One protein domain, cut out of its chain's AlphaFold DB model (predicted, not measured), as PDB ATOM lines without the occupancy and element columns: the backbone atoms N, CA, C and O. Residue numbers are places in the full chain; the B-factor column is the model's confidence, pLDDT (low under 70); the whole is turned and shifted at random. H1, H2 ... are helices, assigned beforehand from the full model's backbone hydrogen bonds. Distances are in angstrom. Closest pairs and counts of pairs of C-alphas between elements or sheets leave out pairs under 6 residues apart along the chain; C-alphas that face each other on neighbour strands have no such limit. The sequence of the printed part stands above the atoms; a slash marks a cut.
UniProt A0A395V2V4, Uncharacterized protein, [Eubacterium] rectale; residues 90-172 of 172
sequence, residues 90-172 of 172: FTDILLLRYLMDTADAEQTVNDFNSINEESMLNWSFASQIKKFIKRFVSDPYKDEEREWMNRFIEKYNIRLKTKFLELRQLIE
ATOM      1  N   PHE A  90      17.030 -38.724 -21.456       92.38
ATOM      2  CA  PHE A  90      17.277 -38.259 -20.086       92.38
ATOM      3  C   PHE A  90      18.774 -38.173 -19.735       92.38
ATOM      4  O   PHE A  90      19.170 -37.290 -18.981       92.38
ATOM      5  N   THR A  91      19.623 -39.039 -20.302       94.56
ATOM      6  CA  THR A  91      21.067 -39.035 -20.016       94.56
ATOM      7  C   THR A  91      21.748 -37.802 -20.590       94.56
ATOM      8  O   THR A  91      22.616 -37.233 -19.930       94.56
ATOM      9  N   ASP A  92      21.299 -37.328 -21.756       95.06
ATOM     10  CA  ASP A  92      21.779 -36.071 -22.326       95.06
ATOM     11  C   ASP A  92      21.459 -34.907 -21.377       95.06
ATOM     12  O   ASP A  92      22.313 -34.065 -21.114       95.06
ATOM     13  N   ILE A  93      20.254 -34.895 -20.794       95.19
ATOM     14  CA  ILE A  93      19.820 -33.859 -19.845       95.19
ATOM     15  C   ILE A  93      20.635 -33.895 -18.550       95.19
ATOM     16  O   ILE A  93      21.078 -32.846 -18.079       95.19
ATOM     17  N   LEU A  94      20.879 -35.084 -17.992       96.50
ATOM     18  CA  LEU A  94      21.717 -35.240 -16.800       96.50
ATOM     19  C   LEU A  94      23.139 -34.721 -17.045       96.50
ATOM     20  O   LEU A  94      23.688 -33.999 -16.211       96.50
ATOM     21  N   LEU A  95      23.713 -35.027 -18.212       97.19
ATOM     22  CA  LEU A  95      25.040 -34.548 -18.588       97.19
ATOM     23  C   LEU A  95      25.057 -33.034 -18.808       97.19
ATOM     24  O   LEU A  95      25.952 -32.370 -18.298       97.19
ATOM     25  N   LEU A  96      24.066 -32.459 -19.492       96.31
ATOM     26  CA  LEU A  96      23.967 -31.006 -19.670       96.31
ATOM     27  C   LEU A  96      23.858 -30.272 -18.325       96.31
ATOM     28  O   LEU A  96      24.569 -29.294 -18.105       96.31
ATOM     29  N   ARG A  97      23.038 -30.781 -17.398       96.38
ATOM     30  CA  ARG A  97      22.890 -30.251 -16.031       96.38
ATOM     31  C   ARG A  97      24.225 -30.251 -15.274       96.38
ATOM     32  O   ARG A  97      24.599 -29.243 -14.671       96.38
ATOM     33  N   TYR A  98      24.956 -31.361 -15.345       97.50
ATOM     34  CA  TYR A  98      26.284 -31.500 -14.749       97.50
ATOM     35  C   TYR A  98      27.322 -30.551 -15.364       97.50
ATOM     36  O   TYR A  98      28.115 -29.917 -14.660       97.50
ATOM     37  N   LEU A  99      27.317 -30.429 -16.694       97.31
ATOM     38  CA  LEU A  99      28.205 -29.518 -17.409       97.31
ATOM     39  C   LEU A  99      27.930 -28.053 -17.038       97.31
ATOM     40  O   LEU A  99      28.870 -27.268 -17.014       97.31
ATOM     41  N   MET A 100      26.686 -27.710 -16.692       95.62
ATOM     42  CA  MET A 100      26.272 -26.382 -16.217       95.62
ATOM     43  C   MET A 100      26.510 -26.128 -14.719       95.62
ATOM     44  O   MET A 100      26.060 -25.098 -14.224       95.62
ATOM     45  N   ASP A 101      27.138 -27.052 -13.981       95.00
ATOM     46  CA  ASP A 101      27.305 -26.954 -12.517       95.00
ATOM     47  C   ASP A 101      25.975 -26.852 -11.744       95.00
ATOM     48  O   ASP A 101      25.926 -26.401 -10.602       95.00
ATOM     49  N   THR A 102      24.872 -27.296 -12.354       95.88
ATOM     50  CA  THR A 102      23.550 -27.349 -11.694       95.88
ATOM     51  C   THR A 102      23.309 -28.661 -10.947       95.88
ATOM     52  O   THR A 102      22.353 -28.769 -10.185       95.88
ATOM     53  N   ALA A 103      24.189 -29.640 -11.153       96.69
ATOM     54  CA  ALA A 103      24.361 -30.831 -10.331       96.69
ATOM     55  C   ALA A 103      25.848 -31.195 -10.312       96.69
ATOM     56  O   ALA A 103      26.559 -30.939 -11.289       96.69
ATOM     57  N   ASP A 104      26.309 -31.803  -9.225       96.81
ATOM     58  CA  ASP A 104      27.666 -32.343  -9.138       96.81
ATOM     59  C   ASP A 104      27.767 -33.748  -9.764       96.81
ATOM     60  O   ASP A 104      26.789 -34.313 -10.270       96.81
ATOM     61  N   ALA A 105      28.986 -34.292  -9.798       96.50
ATOM     62  CA  ALA A 105      29.263 -35.578 -10.421       96.50
ATOM     63  C   ALA A 105      28.560 -36.743  -9.698       96.50
ATOM     64  O   ALA A 105      27.997 -37.614 -10.362       96.50
ATOM     65  N   GLU A 106      28.531 -36.734  -8.364       96.88
ATOM     66  CA  GLU A 106      27.914 -37.787  -7.550       96.88
ATOM     67  C   GLU A 106      26.391 -37.789  -7.716       96.88
ATOM     68  O   GLU A 106      25.798 -38.823  -8.029       96.88
ATOM     69  N   GLN A 107      25.757 -36.618  -7.627       97.25
ATOM     70  CA  GLN A 107      24.330 -36.446  -7.883       97.25
ATOM     71  C   GLN A 107      23.958 -36.898  -9.298       97.25
ATOM     72  O   GLN A 107      22.919 -37.517  -9.507       97.25
ATOM     73  N   THR A 108      24.804 -36.613 -10.284       97.75
ATOM     74  CA  THR A 108      24.551 -37.004 -11.675       97.75
ATOM     75  C   THR A 108      24.622 -38.518 -11.868       97.75
ATOM     76  O   THR A 108      23.778 -39.076 -12.569       97.75
ATOM     77  N   VAL A 109      25.585 -39.194 -11.233       97.31
ATOM     78  CA  VAL A 109      25.684 -40.664 -11.244       97.31
ATOM     79  C   VAL A 109      24.491 -41.295 -10.524       97.31
ATOM     80  O   VAL A 109      23.883 -42.223 -11.055       97.31
ATOM     81  N   ASN A 110      24.118 -40.769  -9.356       97.00
ATOM     82  CA  ASN A 110      22.987 -41.271  -8.579       97.00
ATOM     83  C   ASN A 110      21.666 -41.124  -9.340       97.00
ATOM     84  O   ASN A 110      20.942 -42.104  -9.489       97.00
ATOM     85  N   ASP A 111      21.397 -39.946  -9.906       96.94
ATOM     86  CA  ASP A 111      20.187 -39.712 -10.698       96.94
ATOM     87  C   ASP A 111      20.150 -40.600 -11.951       96.94
ATOM     88  O   ASP A 111      19.089 -41.114 -12.310       96.94
ATOM     89  N   PHE A 112      21.299 -40.824 -12.605       96.62
ATOM     90  CA  PHE A 112      21.384 -41.774 -13.714       96.62
ATOM     91  C   PHE A 112      20.987 -43.181 -13.261       96.62
ATOM     92  O   PHE A 112      20.142 -43.798 -13.908       96.62
ATOM     93  N   ASN A 113      21.575 -43.679 -12.171       95.94
ATOM     94  CA  ASN A 113      21.312 -45.028 -11.670       95.94
ATOM     95  C   ASN A 113      19.841 -45.192 -11.279       95.94
ATOM     96  O   ASN A 113      19.205 -46.137 -11.737       95.94
ATOM     97  N   SER A 114      19.275 -44.235 -10.537       95.81
ATOM     98  CA  SER A 114      17.866 -44.268 -10.141       95.81
ATOM     99  C   SER A 114      16.928 -44.309 -11.346       95.81
ATOM    100  O   SER A 114      16.048 -45.160 -11.402       95.81
ATOM    101  N   ILE A 115      17.124 -43.445 -12.350       93.31
ATOM    102  CA  ILE A 115      16.268 -43.458 -13.549       93.31
ATOM    103  C   ILE A 115      16.465 -44.755 -14.346       93.31
ATOM    104  O   ILE A 115      15.502 -45.340 -14.829       93.31
ATOM    105  N   ASN A 116      17.705 -45.221 -14.489       92.69
ATOM    106  CA  ASN A 116      18.022 -46.427 -15.248       92.69
ATOM    107  C   ASN A 116      17.404 -47.695 -14.632       92.69
ATOM    108  O   ASN A 116      16.942 -48.564 -15.376       92.69
ATOM    109  N   GLU A 117      17.390 -47.786 -13.300       93.44
ATOM    110  CA  GLU A 117      16.775 -48.878 -12.538       93.44
ATOM    111  C   GLU A 117      15.245 -48.823 -12.608       93.44
ATOM    112  O   GLU A 117      14.622 -49.801 -13.023       93.44
ATOM    113  N   GLU A 118      14.643 -47.675 -12.287       91.06
ATOM    114  CA  GLU A 118      13.182 -47.496 -12.284       91.06
ATOM    115  C   GLU A 118      12.570 -47.678 -13.683       91.06
ATOM    116  O   GLU A 118      11.482 -48.237 -13.826       91.06
ATOM    117  N   SER A 119      13.288 -47.266 -14.732       85.44
ATOM    118  CA  SER A 119      12.860 -47.430 -16.127       85.44
ATOM    119  C   SER A 119      13.279 -48.770 -16.750       85.44
ATOM    120  O   SER A 119      12.970 -49.019 -17.915       85.44
ATOM    121  N   MET A 120      13.990 -49.641 -16.018       89.06
ATOM    122  CA  MET A 120      14.459 -50.960 -16.483       89.06
ATOM    123  C   MET A 120      15.257 -50.925 -17.803       89.06
ATOM    124  O   MET A 120      15.211 -51.860 -18.606       89.06
ATOM    125  N   LEU A 121      16.008 -49.846 -18.044       86.75
ATOM    126  CA  LEU A 121      16.687 -49.607 -19.325       86.75
ATOM    127  C   LEU A 121      17.972 -50.433 -19.488       86.75
ATOM    128  O   LEU A 121      18.415 -50.665 -20.615       86.75
ATOM    129  N   ASN A 122      18.562 -50.903 -18.382       89.75
ATOM    130  CA  ASN A 122      19.819 -51.667 -18.350       89.75
ATOM    131  C   ASN A 122      20.985 -50.966 -19.078       89.75
ATOM    132  O   ASN A 122      21.846 -51.606 -19.689       89.75
ATOM    133  N   TRP A 123      21.023 -49.633 -19.051       93.19
ATOM    134  CA  TRP A 123      22.091 -48.854 -19.670       93.19
ATOM    135  C   TRP A 123      23.301 -48.722 -18.743       93.19
ATOM    136  O   TRP A 123      23.179 -48.654 -17.526       93.19
ATOM    137  N   SER A 124      24.492 -48.628 -19.335       94.31
ATOM    138  CA  SER A 124      25.721 -48.258 -18.624       94.31
ATOM    139  C   SER A 124      25.983 -46.766 -18.787       94.31
ATOM    140  O   SER A 124      26.014 -46.279 -19.923       94.31
ATOM    141  N   PHE A 125      26.251 -46.053 -17.688       95.62
ATOM    142  CA  PHE A 125      26.509 -44.614 -17.763       95.62
ATOM    143  C   PHE A 125      27.741 -44.297 -18.619       95.62
ATOM    144  O   PHE A 125      27.704 -43.409 -19.470       95.62
ATOM    145  N   ALA A 126      28.801 -45.102 -18.499       95.00
ATOM    146  CA  ALA A 126      30.007 -44.973 -19.315       95.00
ATOM    147  C   ALA A 126      29.716 -45.077 -20.824       95.00
ATOM    148  O   ALA A 126      30.326 -44.372 -21.631       95.00
ATOM    149  N   SER A 127      28.772 -45.938 -21.221       94.75
ATOM    150  CA  SER A 127      28.326 -46.042 -22.617       94.75
ATOM    151  C   SER A 127      27.577 -44.785 -23.066       94.75
ATOM    152  O   SER A 127      27.826 -44.272 -24.157       94.75
ATOM    153  N   GLN A 128      26.709 -44.243 -22.210       95.00
ATOM    154  CA  GLN A 128      25.924 -43.045 -22.519       95.00
ATOM    155  C   GLN A 128      26.800 -41.787 -22.602       95.00
ATOM    156  O   GLN A 128      26.664 -41.016 -23.548       95.00
ATOM    157  N   ILE A 129      27.807 -41.647 -21.733       95.62
ATOM    158  CA  ILE A 129      28.823 -40.585 -21.837       95.62
ATOM    159  C   ILE A 129      29.561 -40.662 -23.179       95.62
ATOM    160  O   ILE A 129      29.728 -39.647 -23.855       95.62
ATOM    161  N   LYS A 130      29.976 -41.861 -23.614       94.44
ATOM    162  CA  LYS A 130      30.635 -42.036 -24.921       94.44
ATOM    163  C   LYS A 130      29.729 -41.614 -26.078       94.44
ATOM    164  O   LYS A 130      30.208 -40.958 -27.000       94.44
ATOM    165  N   LYS A 131      28.440 -41.967 -26.033       93.75
ATOM    166  CA  LYS A 131      27.456 -41.555 -27.048       93.75
ATOM    167  C   LYS A 131      27.267 -40.039 -27.065       93.75
ATOM    168  O   LYS A 131      27.300 -39.458 -28.145       93.75
ATOM    169  N   PHE A 132      27.153 -39.409 -25.899       95.00
ATOM    170  CA  PHE A 132      27.028 -37.957 -25.771       95.00
ATOM    171  C   PHE A 132      28.243 -37.225 -26.350       95.00
ATOM    172  O   PHE A 132      28.097 -36.332 -27.181       95.00
ATOM    173  N   ILE A 133      29.458 -37.640 -25.965       93.88
ATOM    174  CA  ILE A 133      30.704 -37.065 -26.494       93.88
ATOM    175  C   ILE A 133      30.769 -37.254 -28.007       93.88
ATOM    176  O   ILE A 133      31.108 -36.314 -28.726       93.88
ATOM    177  N   LYS A 134      30.419 -38.450 -28.498       93.56
ATOM    178  CA  LYS A 134      30.390 -38.709 -29.934       93.56
ATOM    179  C   LYS A 134      29.467 -37.715 -30.635       93.56
ATOM    180  O   LYS A 134      29.927 -36.999 -31.514       93.56
ATOM    181  N   ARG A 135      28.217 -37.628 -30.186       91.38
ATOM    182  CA  ARG A 135      27.172 -36.813 -30.803       91.38
ATOM    183  C   ARG A 135      27.436 -35.313 -30.739       91.38
ATOM    184  O   ARG A 135      27.157 -34.623 -31.698       91.38
ATOM    185  N   PHE A 136      27.927 -34.776 -29.630       91.94
ATOM    186  CA  PHE A 136      27.978 -33.318 -29.482       91.94
ATOM    187  C   PHE A 136      29.379 -32.725 -29.593       91.94
ATOM    188  O   PHE A 136      29.514 -31.514 -29.744       91.94
ATOM    189  N   VAL A 137      30.426 -33.551 -29.514       88.81
ATOM    190  CA  VAL A 137      31.810 -33.064 -29.450       88.81
ATOM    191  C   VAL A 137      32.636 -33.546 -30.636       88.81
ATOM    192  O   VAL A 137      33.268 -32.726 -31.297       88.81
ATOM    193  N   SER A 138      32.672 -34.854 -30.911       90.25
ATOM    194  CA  SER A 138      33.631 -35.395 -31.888       90.25
ATOM    195  C   SER A 138      33.055 -35.659 -33.279       90.25
ATOM    196  O   SER A 138      33.743 -35.424 -34.263       90.25
ATOM    197  N   ASP A 139      31.831 -36.179 -33.364       89.75
ATOM    198  CA  ASP A 139      31.205 -36.660 -34.605       89.75
ATOM    199  C   ASP A 139      29.677 -36.416 -34.586       89.75
ATOM    200  O   ASP A 139      28.903 -37.365 -34.422       89.75
ATOM    201  N   PRO A 140      29.234 -35.141 -34.655       85.81
ATOM    202  CA  PRO A 140      27.817 -34.794 -34.619       85.81
ATOM    203  C   PRO A 140      27.046 -35.225 -35.852       85.81
ATOM    204  O   PRO A 140      27.583 -35.237 -36.957       85.81
ATOM    205  N   TYR A 141      25.763 -35.538 -35.655       84.00
ATOM    206  CA  TYR A 141      24.873 -35.931 -36.747       84.00
ATOM    207  C   TYR A 141      24.557 -34.760 -37.679       84.00
ATOM    208  O   TYR A 141      24.378 -34.968 -38.877       84.00
ATOM    209  N   LYS A 142      24.502 -33.544 -37.123       84.81
ATOM    210  CA  LYS A 142      24.237 -32.295 -37.841       84.81
ATOM    211  C   LYS A 142      25.212 -31.203 -37.397       84.81
ATOM    212  O   LYS A 142      25.629 -31.177 -36.233       84.81
ATOM    213  N   ASP A 143      25.564 -30.290 -38.297       86.25
ATOM    214  CA  ASP A 143      26.486 -29.193 -37.977       86.25
ATOM    215  C   ASP A 143      25.861 -28.208 -36.972       86.25
ATOM    216  O   ASP A 143      26.557 -27.693 -36.093       86.25
ATOM    217  N   GLU A 144      24.539 -28.034 -36.993       86.62
ATOM    218  CA  GLU A 144      23.790 -27.191 -36.057       86.62
ATOM    219  C   GLU A 144      23.938 -27.666 -34.604       86.62
ATOM    220  O   GLU A 144      24.040 -26.845 -33.688       86.62
ATOM    221  N   GLU A 145      24.007 -28.984 -34.373       88.50
ATOM    222  CA  GLU A 145      24.244 -29.552 -33.039       88.50
ATOM    223  C   GLU A 145      25.652 -29.214 -32.537       88.50
ATOM    224  O   GLU A 145      25.831 -28.886 -31.358       88.50
ATOM    225  N   ARG A 146      26.649 -29.242 -33.436       89.62
ATOM    226  CA  ARG A 146      28.028 -28.844 -33.121       89.62
ATOM    227  C   ARG A 146      28.075 -27.381 -32.707       89.62
ATOM    228  O   ARG A 146      28.668 -27.042 -31.685       89.62
ATOM    229  N   GLU A 147      27.452 -26.509 -33.492       91.25
ATOM    230  CA  GLU A 147      27.418 -25.084 -33.185       91.25
ATOM    231  C   GLU A 147      26.677 -24.793 -31.882       91.25
ATOM    232  O   GLU A 147      27.135 -23.984 -31.071       91.25
ATOM    233  N   TRP A 148      25.540 -25.456 -31.662       92.69
ATOM    234  CA  TRP A 148      24.772 -25.327 -30.431       92.69
ATOM    235  C   TRP A 148      25.602 -25.731 -29.208       92.69
ATOM    236  O   TRP A 148      25.668 -24.961 -28.246       92.69
ATOM    237  N   MET A 149      26.295 -26.873 -29.264       94.38
ATOM    238  CA  MET A 149      27.144 -27.336 -28.166       94.38
ATOM    239  C   MET A 149      28.338 -26.399 -27.935       94.38
ATOM    240  O   MET A 149      28.658 -26.089 -26.790       94.38
ATOM    241  N   ASN A 150      28.967 -25.879 -28.991       93.94
ATOM    242  CA  ASN A 150      30.054 -24.905 -28.851       93.94
ATOM    243  C   ASN A 150      29.579 -23.626 -28.147       93.94
ATOM    244  O   ASN A 150      30.193 -23.202 -27.169       93.94
ATOM    245  N   ARG A 151      28.433 -23.069 -28.566       95.06
ATOM    246  CA  ARG A 151      27.821 -21.905 -27.900       95.06
ATOM    247  C   ARG A 151      27.484 -22.198 -26.437       95.06
ATOM    248  O   ARG A 151      27.650 -21.332 -25.582       95.06
ATOM    249  N   PHE A 152      27.014 -23.406 -26.140       94.62
ATOM    250  CA  PHE A 152      26.725 -23.849 -24.779       94.62
ATOM    251  C   PHE A 152      27.993 -23.913 -23.912       94.62
ATOM    252  O   PHE A 152      28.017 -23.350 -22.818       94.62
ATOM    253  N   ILE A 153      29.061 -24.532 -24.423       95.50
ATOM    254  CA  ILE A 153      30.367 -24.630 -23.755       95.50
ATOM    255  C   ILE A 153      30.939 -23.245 -23.462       95.50
ATOM    256  O   ILE A 153      31.391 -23.000 -22.344       95.50
ATOM    257  N   GLU A 154      30.896 -22.340 -24.439       96.25
ATOM    258  CA  GLU A 154      31.376 -20.966 -24.287       96.25
ATOM    259  C   GLU A 154      30.561 -20.196 -23.247       96.25
ATOM    260  O   GLU A 154      31.130 -19.598 -22.334       96.25
ATOM    261  N   LYS A 155      29.226 -20.264 -23.338       96.50
ATOM    262  CA  LYS A 155      28.310 -19.553 -22.436       96.50
ATOM    263  C   LYS A 155      28.544 -19.898 -20.966       96.50
ATOM    264  O   LYS A 155      28.454 -19.011 -20.121       96.50
ATOM    265  N   TYR A 156      28.819 -21.165 -20.666       95.75
ATOM    266  CA  TYR A 156      29.019 -21.647 -19.297       95.75
ATOM    267  C   TYR A 156      30.499 -21.877 -18.940       95.75
ATOM    268  O   TYR A 156      30.789 -22.394 -17.866       95.75
ATOM    269  N   ASN A 157      31.444 -21.476 -19.803       94.75
ATOM    270  CA  ASN A 157      32.891 -21.637 -19.600       94.75
ATOM    271  C   ASN A 157      33.304 -23.084 -19.241       94.75
ATOM    272  O   ASN A 157      34.084 -23.340 -18.315       94.75
ATOM    273  N   ILE A 158      32.747 -24.052 -19.970       96.12
ATOM    274  CA  ILE A 158      32.815 -25.472 -19.617       96.12
ATOM    275  C   ILE A 158      34.180 -26.067 -19.973       96.12
ATOM    276  O   ILE A 158      34.617 -26.074 -21.124       96.12
ATOM    277  N   ARG A 159      34.825 -26.698 -18.987       94.88
ATOM    278  CA  ARG A 159      36.047 -27.493 -19.187       94.88
ATOM    279  C   ARG A 159      35.711 -28.967 -19.390       94.88
ATOM    280  O   ARG A 159      35.885 -29.778 -18.481       94.88
ATOM    281  N   LEU A 160      35.271 -29.327 -20.600       93.25
ATOM    282  CA  LEU A 160      34.782 -30.680 -20.922       93.25
ATOM    283  C   LEU A 160      35.732 -31.806 -20.485       93.25
ATOM    284  O   LEU A 160      35.294 -32.778 -19.878       93.25
ATOM    285  N   LYS A 161      37.038 -31.678 -20.766       92.94
ATOM    286  CA  LYS A 161      38.027 -32.712 -20.406       92.94
ATOM    287  C   LYS A 161      38.067 -32.971 -18.900       92.94
ATOM    288  O   LYS A 161      38.122 -34.125 -18.493       92.94
ATOM    289  N   THR A 162      38.034 -31.912 -18.094       95.06
ATOM    290  CA  THR A 162      38.023 -32.015 -16.631       95.06
ATOM    291  C   THR A 162      36.720 -32.650 -16.155       95.06
ATOM    292  O   THR A 162      36.761 -33.639 -15.434       95.06
ATOM    293  N   LYS A 163      35.583 -32.149 -16.649       96.00
ATOM    294  CA  LYS A 163      34.242 -32.634 -16.300       96.00
ATOM    295  C   LYS A 163      34.062 -34.130 -16.565       96.00
ATOM    296  O   LYS A 163      33.585 -34.859 -15.701       96.00
ATOM    297  N   PHE A 164      34.454 -34.606 -17.744       94.50
ATOM    298  CA  PHE A 164      34.316 -36.026 -18.076       94.50
ATOM    299  C   PHE A 164      35.359 -36.915 -17.391       94.50
ATOM    300  O   PHE A 164      35.078 -38.090 -17.174       94.50
ATOM    301  N   LEU A 165      36.538 -36.388 -17.035       93.62
ATOM    302  CA  LEU A 165      37.512 -37.134 -16.234       93.62
ATOM    303  C   LEU A 165      36.983 -37.392 -14.818       93.62
ATOM    304  O   LEU A 165      37.115 -38.504 -14.324       93.62
ATOM    305  N   GLU A 166      36.359 -36.388 -14.206       95.12
ATOM    306  CA  GLU A 166      35.726 -36.502 -12.890       95.12
ATOM    307  C   GLU A 166      34.603 -37.548 -12.892       95.12
ATOM    308  O   GLU A 166      34.641 -38.483 -12.099       95.12
ATOM    309  N   LEU A 167      33.669 -37.483 -13.853       94.19
ATOM    310  CA  LEU A 167      32.630 -38.515 -13.988       94.19
ATOM    311  C   LEU A 167      33.227 -39.909 -14.186       94.19
ATOM    312  O   LEU A 167      32.731 -40.879 -13.623       94.19
ATOM    313  N   ARG A 168      34.297 -40.016 -14.982       90.94
ATOM    314  CA  ARG A 168      34.957 -41.295 -15.248       90.94
ATOM    315  C   ARG A 168      35.512 -41.938 -13.975       90.94
ATOM    316  O   ARG A 168      35.425 -43.149 -13.853       90.94
ATOM    317  N   GLN A 169      36.035 -41.148 -13.039       92.50
ATOM    318  CA  GLN A 169      36.576 -41.648 -11.769       92.50
ATOM    319  C   GLN A 169      35.508 -42.229 -10.831       92.50
ATOM    320  O   GLN A 169      35.860 -42.983  -9.932       92.50
ATOM    321  N   LEU A 170      34.233 -41.880 -11.024       92.25
ATOM    322  CA  LEU A 170      33.120 -42.357 -10.193       92.25
ATOM    323  C   LEU A 170      32.398 -43.582 -10.768       92.25
ATOM    324  O   LEU A 170      31.638 -44.227 -10.052       92.25
ATOM    325  N   ILE A 171      32.577 -43.868 -12.060       88.81
ATOM    326  CA  ILE A 171      31.848 -44.931 -12.778       88.81
ATOM    327  C   ILE A 171      32.740 -46.104 -13.208       88.81
ATOM    328  O   ILE A 171      32.220 -47.069 -13.771       88.81
ATOM    329  N   GLU A 172      34.059 -45.980 -13.033       59.53
ATOM    330  CA  GLU A 172      35.028 -47.085 -13.140       59.53
ATOM    331  C   GLU A 172      35.074 -47.889 -11.838       59.53
ATOM    332  O   GLU A 172      35.120 -49.136 -11.949       59.53
TER     333      GLU A 172
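AT A GLANCE: This is residues 90 to 172 of the 172 residues of an uncharacterized protein of [Eubacterium] rectale (UniProt A0A395V2V4). A helical hairpin, H1 and H2, crosses over H3 and H5; H4 stands across one end of H3. The printed part has 83 residues with five named helices: all helix. It is compact, radius of gyration of the C-alphas 12.7 A, spanning 33 by 24 by 20 A.

HOW THE PARTS SIT: H1, residues 90 to 99, touches H2, residues 105 to 118, at a shallow tilt of 8 degrees, closest at C-alphas 94 and 108, 6.1 A. H3, residues 125 to 138, touches H4, residues 143 to 155, at 78 degrees, about perpendicular, closest at C-alphas 136 and 146, 5.8 A. H5, residues 160 to 171, touches H2's residues 105 to 109 alone, closest at C-alphas 167 and 105, 5.7 A. H1, H2 and H4 have every O i to N i+4 pair within hydrogen-bond range, H3 9 of 10, H5 7 of 8.

IN THESE COORDINATES: C-alpha 90 is at (17.277, -38.259, -20.086), C-alpha 171 at (31.848, -44.931, -12.778). H2 is 20.1 A long.

THE WHOLE: The printed part has no cut; residue 172 is under pLDDT 70.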